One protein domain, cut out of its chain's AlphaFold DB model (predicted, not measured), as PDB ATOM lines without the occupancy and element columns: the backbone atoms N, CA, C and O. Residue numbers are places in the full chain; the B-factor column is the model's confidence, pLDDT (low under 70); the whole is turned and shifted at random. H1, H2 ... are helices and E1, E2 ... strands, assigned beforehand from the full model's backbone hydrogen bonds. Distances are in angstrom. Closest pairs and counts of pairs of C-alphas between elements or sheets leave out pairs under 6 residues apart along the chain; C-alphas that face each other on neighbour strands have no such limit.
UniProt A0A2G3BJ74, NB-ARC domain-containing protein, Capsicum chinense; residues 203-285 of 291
ATOM      1  N   VAL A 203     183.740 238.038 207.014       82.12
ATOM      2  CA  VAL A 203     184.596 238.317 208.179       82.12
ATOM      3  C   VAL A 203     183.742 238.626 209.403       82.12
ATOM      4  O   VAL A 203     183.481 239.781 209.705       82.12
ATOM      5  N   GLU A 204     183.323 237.615 210.158       79.25
ATOM      6  CA  GLU A 204     182.474 237.827 211.348       79.25
ATOM      7  C   GLU A 204     183.200 238.536 212.508       79.25
ATOM      8  O   GLU A 204     182.593 239.281 213.274       79.25
ATOM      9  N   ASP A 205     184.514 238.334 212.640       82.88
ATOM     10  CA  ASP A 205     185.287 238.872 213.763       82.88
ATOM     11  C   ASP A 205     185.544 240.383 213.621       82.88
ATOM     12  O   ASP A 205     186.235 240.840 212.707       82.88
ATOM     13  N   GLU A 206     185.036 241.157 214.583       76.12
ATOM     14  CA  GLU A 206     185.127 242.624 214.627       76.12
ATOM     15  C   GLU A 206     186.578 243.140 214.576       76.12
ATOM     16  O   GLU A 206     186.844 244.175 213.963       76.12
ATOM     17  N   ARG A 207     187.542 242.436 215.186       77.56
ATOM     18  CA  ARG A 207     188.952 242.863 215.168       77.56
ATOM     19  C   ARG A 207     189.577 242.606 213.805       77.56
ATOM     20  O   ARG A 207     190.239 243.489 213.273       77.56
ATOM     21  N   LYS A 208     189.303 241.449 213.196       81.12
ATOM     22  CA  LYS A 208     189.751 241.148 211.828       81.12
ATOM     23  C   LYS A 208     189.173 242.140 210.821       81.12
ATOM     24  O   LYS A 208     189.909 242.605 209.954       81.12
ATOM     25  N   ARG A 209     187.894 242.514 210.958       83.06
ATOM     26  CA  ARG A 209     187.270 243.580 210.152       83.06
ATOM     27  C   ARG A 209     188.020 244.905 210.317       83.06
ATOM     28  O   ARG A 209     188.397 245.523 209.322       83.06
ATOM     29  N   ALA A 210     188.302 245.307 211.558       78.56
ATOM     30  CA  ALA A 210     189.056 246.523 211.869       78.56
ATOM     31  C   ALA A 210     190.476 246.512 211.269       78.56
ATOM     32  O   ALA A 210     190.922 247.524 210.729       78.56
ATOM     33  N   ASP A 211     191.177 245.379 211.316       80.44
ATOM     34  CA  ASP A 211     192.524 245.229 210.755       80.44
ATOM     35  C   ASP A 211     192.536 245.329 209.224       80.44
ATOM     36  O   ASP A 211     193.411 245.983 208.643       80.44
ATOM     37  N   GLN A 212     191.545 244.733 208.556       83.00
ATOM     38  CA  GLN A 212     191.413 244.830 207.102       83.00
ATOM     39  C   GLN A 212     191.058 246.255 206.654       83.00
ATOM     40  O   GLN A 212     191.655 246.763 205.701       83.00
ATOM     41  N   LEU A 213     190.162 246.935 207.380       79.19
ATOM     42  CA  LEU A 213     189.860 248.354 207.162       79.19
ATOM     43  C   LEU A 213     191.109 249.223 207.340       79.19
ATOM     44  O   LEU A 213     191.433 250.022 206.466       79.19
ATOM     45  N   ASN A 214     191.870 249.009 208.416       76.38
ATOM     46  CA  ASN A 214     193.151 249.673 208.674       76.38
ATOM     47  C   ASN A 214     194.131 249.535 207.502       76.38
ATOM     48  O   ASN A 214     194.785 250.497 207.089       76.38
ATOM     49  N   TRP A 215     194.257 248.322 206.965       78.69
ATOM     50  CA  TRP A 215     195.123 248.055 205.823       78.69
ATOM     51  C   TRP A 215     194.638 248.760 204.552       78.69
ATOM     52  O   TRP A 215     195.458 249.314 203.814       78.69
ATOM     53  N   ALA A 216     193.325 248.797 204.317       78.25
ATOM     54  CA  ALA A 216     192.739 249.543 203.207       78.25
ATOM     55  C   ALA A 216     192.992 251.054 203.354       78.25
ATOM     56  O   ALA A 216     193.476 251.687 202.412       78.25
ATOM     57  N   PHE A 217     192.785 251.616 204.548       74.62
ATOM     58  CA  PHE A 217     193.051 253.026 204.839       74.62
ATOM     59  C   PHE A 217     194.518 253.406 204.616       74.62
ATOM     60  O   PHE A 217     194.780 254.454 204.037       74.62
ATOM     61  N   LYS A 218     195.479 252.539 204.969       73.38
ATOM     62  CA  LYS A 218     196.918 252.764 204.713       73.38
ATOM     63  C   LYS A 218     197.273 252.887 203.231       73.38
ATOM     64  O   LYS A 218     198.273 253.514 202.890       73.38
ATOM     65  N   LYS A 219     196.505 252.250 202.345       73.19
ATOM     66  CA  LYS A 219     196.733 252.322 200.894       73.19
ATOM     67  C   LYS A 219     196.153 253.582 200.267       73.19
ATOM     68  O   LYS A 219     196.589 253.983 199.188       73.19
ATOM     69  N   MET A 220     195.174 254.188 200.924       67.12
ATOM     70  CA  MET A 220     194.543 255.417 200.476       67.12
ATOM     71  C   MET A 220     195.321 256.625 200.999       67.12
ATOM     72  O   MET A 220     195.854 256.619 202.104       67.12
ATOM     73  N   LYS A 221     195.414 257.682 200.189       62.66
ATOM     74  CA  LYS A 221     196.091 258.925 200.576       62.66
ATOM     75  C   LYS A 221     195.043 260.004 200.828       62.66
ATOM     76  O   LYS A 221     194.207 260.233 199.963       62.66
ATOM     77  N   ASN A 222     195.158 260.715 201.951       66.88
ATOM     78  CA  ASN A 222     194.340 261.883 202.311       66.88
ATOM     79  C   ASN A 222     192.844 261.591 202.544       66.88
ATOM     80  O   ASN A 222     191.987 262.262 201.975       66.88
ATOM     81  N   ILE A 223     192.523 260.632 203.411       68.62
ATOM     82  CA  ILE A 223     191.141 260.395 203.853       68.62
ATOM     83  C   ILE A 223     190.780 261.365 204.978       68.62
ATOM     84  O   ILE A 223     191.567 261.572 205.900       68.62
ATOM     85  N   VAL A 224     189.566 261.912 204.926       70.94
ATOM     86  CA  VAL A 224     188.932 262.594 206.059       70.94
ATOM     87  C   VAL A 224     187.654 261.844 206.415       70.94
ATOM     88  O   VAL A 224     186.760 261.721 205.585       70.94
ATOM     89  N   ILE A 225     187.578 261.347 207.645       72.31
ATOM     90  CA  ILE A 225     186.379 260.739 208.219       72.31
ATOM     91  C   ILE A 225     185.724 261.794 209.104       72.31
ATOM     92  O   ILE A 225     186.401 262.376 209.950       72.31
ATOM     93  N   ILE A 226     184.429 262.037 208.909       75.19
ATOM     94  CA  ILE A 226     183.641 262.937 209.753       75.19
ATOM     95  C   ILE A 226     182.610 262.096 210.497       75.19
ATOM     96  O   ILE A 226     181.767 261.459 209.870       75.19
ATOM     97  N   LEU A 227     182.703 262.073 211.823       74.81
ATOM     98  CA  LEU A 227     181.689 261.489 212.696       74.81
ATOM     99  C   LEU A 227     180.835 262.626 213.245       74.81
ATOM    100  O   LEU A 227     181.321 263.429 214.043       74.81
ATOM    101  N   ASP A 228     179.596 262.716 212.773       78.56
ATOM    102  CA  ASP A 228     178.686 263.783 213.172       78.56
ATOM    103  C   ASP A 228     177.841 263.381 214.388       78.56
ATOM    104  O   ASP A 228     177.404 262.237 214.488       78.56
ATOM    105  N   ASP A 229     177.652 264.327 215.307       75.19
ATOM    106  CA  ASP A 229     176.847 264.225 216.526       75.19
ATOM    107  C   ASP A 229     177.154 262.970 217.367       75.19
ATOM    108  O   ASP A 229     176.311 262.109 217.612       75.19
ATOM    109  N   VAL A 230     178.399 262.863 217.840       74.00
ATOM    110  CA  VAL A 230     178.840 261.770 218.720       74.00
ATOM    111  C   VAL A 230     178.441 262.068 220.167       74.00
ATOM    112  O   VAL A 230     178.927 263.030 220.768       74.00
ATOM    113  N   TRP A 231     177.568 261.240 220.747       71.56
ATOM    114  CA  TRP A 231     177.045 261.448 222.109       71.56
ATOM    115  C   TRP A 231     177.841 260.715 223.193       71.56
ATOM    116  O   TRP A 231     177.829 261.157 224.339       71.56
ATOM    117  N   ASP A 232     178.540 259.630 222.850       68.06
ATOM    118  CA  ASP A 232     179.320 258.833 223.801       68.06
ATOM    119  C   ASP A 232     180.623 258.303 223.179       68.06
ATOM    120  O   ASP A 232     180.806 258.310 221.960       68.06
ATOM    121  N   CYS A 233     181.555 257.875 224.031       67.56
ATOM    122  CA  CYS A 233     182.878 257.404 223.652       67.56
ATOM    123  C   CYS A 233     182.794 256.128 222.800       67.56
ATOM    124  O   CYS A 233     182.408 255.056 223.270       67.56
ATOM    125  N   LEU A 234     183.227 256.232 221.547       66.62
ATOM    126  CA  LEU A 234     183.421 255.097 220.658       66.62
ATOM    127  C   LEU A 234     184.847 254.571 220.814       66.62
ATOM    128  O   LEU A 234     185.823 255.301 220.650       66.62
ATOM    129  N   ARG A 235     184.988 253.268 221.052       64.88
ATOM    130  CA  ARG A 235     186.305 252.625 221.018       64.88
ATOM    131  C   ARG A 235     186.843 252.625 219.589       64.88
ATOM    132  O   ARG A 235     186.463 251.771 218.787       64.88
ATOM    133  N   LEU A 236     187.712 253.579 219.259       64.75
ATOM    134  CA  LEU A 236     188.280 253.757 217.918       64.75
ATOM    135  C   LEU A 236     189.083 252.541 217.438       64.75
ATOM    136  O   LEU A 236     189.243 252.339 216.236       64.75
ATOM    137  N   GLU A 237     189.537 251.692 218.359       61.91
ATOM    138  CA  GLU A 237     190.165 250.405 218.058       61.91
ATOM    139  C   GLU A 237     189.216 249.503 217.262       61.91
ATOM    140  O   GLU A 237     189.648 248.796 216.354       61.91
ATOM    141  N   LYS A 238     187.907 249.583 217.541       62.25
ATOM    142  CA  LYS A 238     186.869 248.860 216.799       62.25
ATOM    143  C   LYS A 238     186.593 249.459 215.420       62.25
ATOM    144  O   LYS A 238     185.968 248.806 214.599       62.25
ATOM    145  N   LEU A 239     187.054 250.673 215.123       59.81
ATOM    146  CA  LEU A 239     186.847 251.315 213.815       59.81
ATOM    147  C   LEU A 239     188.000 251.077 212.838       59.81
ATOM    148  O   LEU A 239     187.982 251.613 211.735       59.81
ATOM    149  N   GLY A 240     189.004 250.290 213.234       54.28
ATOM    150  CA  GLY A 240     190.233 250.159 212.461       54.28
ATOM    151  C   GLY A 240     191.108 251.402 212.594       54.28
ATOM    152  O   GLY A 240     191.456 251.997 211.587       54.28
ATOM    153  N   TYR A 241     191.396 251.807 213.840       62.19
ATOM    154  CA  TYR A 241     192.312 252.878 214.282       62.19
ATOM    155  C   TYR A 241     192.776 253.893 213.204       62.19
ATOM    156  O   TYR A 241     193.972 253.999 212.907       62.19
ATOM    157  N   PRO A 242     191.868 254.726 212.661       54.69
ATOM    158  CA  PRO A 242     192.220 255.692 211.617       54.69
ATOM    159  C   PRO A 242     193.186 256.786 212.109       54.69
ATOM    160  O   PRO A 242     193.877 257.409 211.308       54.69
ATOM    161  N   LEU A 243     193.276 257.010 213.427       54.03
ATOM    162  CA  LEU A 243     194.115 258.042 214.052       54.03
ATOM    163  C   LEU A 243     195.627 257.748 214.033       54.03
ATOM    164  O   LEU A 243     196.420 258.645 214.322       54.03
ATOM    165  N   GLY A 244     196.033 256.518 213.703       55.50
ATOM    166  CA  GLY A 244     197.442 256.107 213.615       55.50
ATOM    167  C   GLY A 244     197.948 255.887 212.195       55.50
ATOM    168  O   GLY A 244     199.103 255.504 212.012       55.50
ATOM    169  N   VAL A 245     197.092 256.080 211.192       59.41
ATOM    170  CA  VAL A 245     197.419 255.835 209.789       59.41
ATOM    171  C   VAL A 245     197.844 257.143 209.128       59.41
ATOM    172  O   VAL A 245     197.081 258.108 209.072       59.41
ATOM    173  N   GLU A 246     199.073 257.178 208.612       60.78
ATOM    174  CA  GLU A 246     199.581 258.321 207.854       60.78
ATOM    175  C   GLU A 246     198.667 258.601 206.650       60.78
ATOM    176  O   GLU A 246     198.429 257.731 205.817       60.78
ATOM    177  N   GLY A 247     198.126 259.820 206.574       58.78
ATOM    178  CA  GLY A 247     197.201 260.215 205.510       58.78
ATOM    179  C   GLY A 247     195.711 260.054 205.832       58.78
ATOM    180  O   GLY A 247     194.906 260.396 204.969       58.78
ATOM    181  N   CYS A 248     195.328 259.620 207.038       68.50
ATOM    182  CA  CYS A 248     193.938 259.640 207.507       68.50
ATOM    183  C   CYS A 248     193.722 260.738 208.564       68.50
ATOM    184  O   CYS A 248     194.556 260.957 209.442       68.50
ATOM    185  N   ARG A 249     192.601 261.460 208.477       70.62
ATOM    186  CA  ARG A 249     192.182 262.499 209.427       70.62
ATOM    187  C   ARG A 249     190.783 262.185 209.930       70.62
ATOM    188  O   ARG A 249     189.918 261.819 209.144       70.62
ATOM    189  N   LEU A 250     190.562 262.363 211.225       74.56
ATOM    190  CA  LEU A 250     189.255 262.218 211.853       74.56
ATOM    191  C   LEU A 250     188.788 263.593 212.323       74.56
ATOM    192  O   LEU A 250     189.515 264.283 213.037       74.56
ATOM    193  N   ILE A 251     187.582 263.968 211.925       77.94
ATOM    194  CA  ILE A 251     186.825 265.069 212.505       77.94
ATOM    195  C   ILE A 251     185.659 264.422 213.234       77.94
ATOM    196  O   ILE A 251     184.982 263.561 212.681       77.94
ATOM    197  N   LEU A 252     185.431 264.825 214.474       77.94
ATOM    198  CA  LEU A 252     184.217 264.458 215.180       77.94
ATOM    199  C   LEU A 252     183.534 265.719 215.675       77.94
ATOM    200  O   LEU A 252     184.200 266.640 216.156       77.94
ATOM    201  N   THR A 253     182.218 265.763 215.535       78.31
ATOM    202  CA  THR A 253     181.390 266.808 216.125       78.31
ATOM    203  C   THR A 253     180.666 266.205 217.325       78.31
ATOM    204  O   THR A 253     180.251 265.046 217.330       78.31
ATOM    205  N   SER A 254     180.579 266.973 218.403       81.81
ATOM    206  CA  SER A 254     179.832 266.590 219.595       81.81
ATOM    207  C   SER A 254     179.333 267.842 220.293       81.81
ATOM    208  O   SER A 254     179.966 268.899 220.247       81.81
ATOM    209  N   ARG A 255     178.205 267.705 220.986       78.56
ATOM    210  CA  ARG A 255     177.675 268.735 221.887       78.56
ATOM    211  C   ARG A 255     178.420 268.771 223.228       78.56
ATOM    212  O   ARG A 255     178.256 269.730 223.976       78.56
ATOM    213  N   SER A 256     179.238 267.755 223.524       80.00
ATOM    214  CA  SER A 256     180.019 267.644 224.756       80.00
ATOM    215  C   SER A 256     181.517 267.643 224.464       80.00
ATOM    216  O   SER A 256     182.043 266.744 223.808       80.00
ATOM    217  N   SER A 257     182.240 268.621 225.016       81.19
ATOM    218  CA  SER A 257     183.705 268.648 224.935       81.19
ATOM    219  C   SER A 257     184.349 267.455 225.646       81.19
ATOM    220  O   SER A 257     185.425 267.017 225.244       81.19
ATOM    221  N   GLU A 258     183.692 266.901 226.669       79.06
ATOM    222  CA  GLU A 258     184.171 265.720 227.394       79.06
ATOM    223  C   GLU A 258     184.192 264.477 226.504       79.06
ATOM    224  O   GLU A 258     185.115 263.670 226.596       79.06
ATOM    225  N   VAL A 259     183.211 264.330 225.608       78.94
ATOM    226  CA  VAL A 259     183.191 263.232 224.631       78.94
ATOM    227  C   VAL A 259     184.390 263.360 223.693       78.94
ATOM    228  O   VAL A 259     185.132 262.395 223.524       78.94
ATOM    229  N   CYS A 260     184.669 264.558 223.168       75.69
ATOM    230  CA  CYS A 260     185.843 264.795 222.319       75.69
ATOM    231  C   CYS A 260     187.169 264.471 223.032       75.69
ATOM    232  O   CYS A 260     188.085 263.917 222.424       75.69
ATOM    233  N   GLN A 261     187.271 264.796 224.325       76.94
ATOM    234  CA  GLN A 261     188.449 264.493 225.141       76.94
ATOM    235  C   GLN A 261     188.605 262.989 225.396       76.94
ATOM    236  O   GLN A 261     189.698 262.455 225.216       76.94
ATOM    237  N   LYS A 262     187.519 262.287 225.752       76.81
ATOM    238  CA  LYS A 262     187.514 260.820 225.927       76.81
ATOM    239  C   LYS A 262     187.912 260.090 224.641       76.81
ATOM    240  O   LYS A 262     188.613 259.085 224.697       76.81
ATOM    241  N   MET A 263     187.545 260.652 223.492       74.06
ATOM    242  CA  MET A 263     187.933 260.182 222.158       74.06
ATOM    243  C   MET A 263     189.385 260.513 221.771       74.06
ATOM    244  O   MET A 263     189.811 260.197 220.661       74.06
ATOM    245  N   SER A 264     190.163 261.130 222.670       72.19
ATOM    246  CA  SER A 264     191.570 261.498 222.456       72.19
ATOM    247  C   SER A 264     191.801 262.441 221.263       72.19
ATOM    248  O   SER A 264     192.828 262.359 220.582       72.19
ATOM    249  N   CYS A 265     190.864 263.361 221.001       74.00
ATOM    250  CA  CYS A 265     191.077 264.433 220.027       74.00
ATOM    251  C   CYS A 265     192.255 265.321 220.435       74.00
ATOM    252  O   CYS A 265     192.302 265.826 221.555       74.00
ATOM    253  N   LYS A 266     193.186 265.547 219.499       77.19
ATOM    254  CA  LYS A 266     194.365 266.400 219.720       77.19
ATOM    255  C   LYS A 266     194.016 267.885 219.710       77.19
ATOM    256  O   LYS A 266     194.482 268.629 220.561       77.19
ATOM    257  N   GLU A 267     193.188 268.283 218.751       79.75
ATOM    258  CA  GLU A 267     192.743 269.662 218.568       79.75
ATOM    259  C   GLU A 267     191.249 269.747 218.878       79.75
ATOM    260  O   GLU A 267     190.459 268.939 218.383       79.75
ATOM    261  N   LEU A 268     190.862 270.724 219.697       79.12
ATOM    262  CA  LEU A 268     189.473 270.964 220.079       79.12
ATOM    263  C   LEU A 268     189.049 272.351 219.602       79.12
ATOM    264  O   LEU A 268     189.643 273.356 219.985       79.12
ATOM    265  N   LEU A 269     187.984 272.402 218.802       81.88
ATOM    266  CA  LEU A 269     187.355 273.647 218.376       81.88
ATOM    267  C   LEU A 269     185.971 273.758 219.012       81.88
ATOM    268  O   LEU A 269     185.057 273.013 218.662       81.88
ATOM    269  N   GLN A 270     185.799 274.713 219.924       83.94
ATOM    270  CA  GLN A 270     184.476 275.040 220.446       83.94
ATOM    271  C   GLN A 270     183.745 275.952 219.458       83.94
ATOM    272  O   GLN A 270     184.081 277.129 219.315       83.94
ATOM    273  N   VAL A 271     182.712 275.420 218.806       79.94
ATOM    274  CA  VAL A 271     181.808 276.224 217.977       79.94
ATOM    275  C   VAL A 271     180.869 276.997 218.900       79.94
ATOM    276  O   VAL A 271     180.077 276.413 219.642       79.94
ATOM    277  N   LYS A 272     180.986 278.326 218.896       81.38
ATOM    278  CA  LYS A 272     180.105 279.195 219.682       81.38
ATOM    279  C   LYS A 272     178.735 279.283 219.018       81.38
ATOM    280  O   LYS A 272     178.628 279.260 217.795       81.38
ATOM    281  N   LYS A 273     177.694 279.433 219.840       84.81
ATOM    282  CA  LYS A 273     176.366 279.807 219.347       84.81
ATOM    283  C   LYS A 273     176.473 281.150 218.628       84.81
ATOM    284  O   LYS A 273     177.189 282.037 219.096       84.81
ATOM    285  N   LEU A 274     175.754 281.278 217.519       83.25
ATOM    286  CA  LEU A 274     175.585 282.562 216.853       83.25
ATOM    287  C   LEU A 274     174.904 283.545 217.812       83.25
ATOM    288  O   LEU A 274     174.074 283.146 218.635       83.25
ATOM    289  N   ASN A 275     175.277 284.821 217.721       90.31
ATOM    290  CA  ASN A 275     174.509 285.876 218.373       90.31
ATOM    291  C   ASN A 275     173.167 286.063 217.640       90.31
ATOM    292  O   ASN A 275     172.943 285.493 216.571       90.31
ATOM    293  N   THR A 276     172.265 286.839 218.236       93.19
ATOM    294  CA  THR A 276     170.912 287.037 217.704       93.19
ATOM    295  C   THR A 276     170.917 287.581 216.276       93.19
ATOM    296  O   THR A 276     170.138 287.102 215.454       93.19
ATOM    297  N   ASP A 277     171.804 288.525 215.968       89.50
ATOM    298  CA  ASP A 277     171.852 289.188 214.663       89.50
ATOM    299  C   ASP A 277     172.376 288.239 213.575       89.50
ATOM    300  O   ASP A 277     171.732 288.081 212.537       89.50
ATOM    301  N   ASP A 278     173.474 287.525 213.845       87.19
ATOM    302  CA  ASP A 278     174.046 286.527 212.930       87.19
ATOM    303  C   ASP A 278     173.076 285.356 212.700       87.19
ATOM    304  O   ASP A 278     172.926 284.860 211.581       87.19
ATOM    305  N   ALA A 279     172.390 284.909 213.760       88.81
ATOM    306  CA  ALA A 279     171.372 283.867 213.665       88.81
ATOM    307  C   ALA A 279     170.180 284.325 212.813       88.81
ATOM    308  O   ALA A 279     169.680 283.561 211.986       88.81
ATOM    309  N   TRP A 280     169.748 285.577 212.981       84.31
ATOM    310  CA  TRP A 280     168.667 286.165 212.195       84.31
ATOM    311  C   TRP A 280     169.053 286.348 210.726       84.31
ATOM    312  O   TRP A 280     168.256 286.063 209.830       84.31
ATOM    313  N   GLU A 281     170.289 286.760 210.446       87.25
ATOM    314  CA  GLU A 281     170.791 286.865 209.078       87.25
ATOM    315  C   GLU A 281     170.852 285.493 208.392       87.25
ATOM    316  O   GLU A 281     170.394 285.354 207.252       87.25
ATOM    317  N   LEU A 282     171.364 284.472 209.089       82.50
ATOM    318  CA  LEU A 282     171.395 283.095 208.592       82.50
ATOM    319  C   LEU A 282     169.980 282.575 208.302       82.50
ATOM    320  O   LEU A 282     169.748 281.960 207.257       82.50
ATOM    321  N   PHE A 283     169.028 282.863 209.190       83.88
ATOM    322  CA  PHE A 283     167.624 282.504 209.012       83.88
ATOM    323  C   PHE A 283     167.027 283.152 207.754       83.88
ATOM    324  O   PHE A 283     166.495 282.442 206.902       83.88
ATOM    325  N   ARG A 284     167.195 284.470 207.564       84.69
ATOM    326  CA  ARG A 284     166.708 285.153 206.349       84.69
ATOM    327  C   ARG A 284     167.328 284.599 205.069       84.69
ATOM    328  O   ARG A 284     166.628 284.469 204.073       84.69
ATOM    329  N   LYS A 285     168.630 284.291 205.079       81.75
ATOM    330  CA  LYS A 285     169.316 283.683 203.925       81.75
ATOM    331  C   LYS A 285     168.745 282.306 203.578       81.75
ATOM    332  O   LYS A 285     168.665 281.971 202.402       81.75
TER     333      LYS A 285
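This is residues 203 to 285 of the 291 residues of the protein "NB-ARC domain-containing protein" of Capsicum chinense (UniProt A0A2G3BJ74). This loose, elongated model has a ribbon of two parallel strands, E1 and E2, in its middle, H1 with small H2 towards one end, H3 past the strands' last residues, and a long link leading away to H4, whose residues 276 to 281 stick out. The 83 printed residues run H1, E1, H2, E2, H3, H4, mixed helices and strands. The radius of gyration of the C-alphas is 16.7 A, the spans 51 by 26 by 24 A.

Start at H1, residues 206 to 219; it touches H2, residues 236 to 239, the closest C-alphas, Ala 210 and Leu 239, being 5.6 A apart. E1, residues 223 to 227, is parallel to E2, residues 248 to 252, at 18 degrees; N 225 and O 249, 2.8 A apart, are within hydrogen-bond range. E1, H2, E2 make a strand-helix-strand unit, parallel neighbours joined through a helix, with a right-handed crossover. H3, residues 257 to 262, and H4, residues 276 to 285, are apart. Every O i to N i+4 pair is within hydrogen-bond range in H1, H3 and H4; H2 is too short for one.

Find C-alpha 206 at (185.127, 242.624, 214.627); H1 runs 20.4 A from there. H4 runs 14.3 A to C-alpha 285 at (169.316, 283.683, 203.925).

The printed part has no cut. Residues 263 to 275 form the long link. pLDDT is under 70 at residues 220 to 223 and 232 to 248.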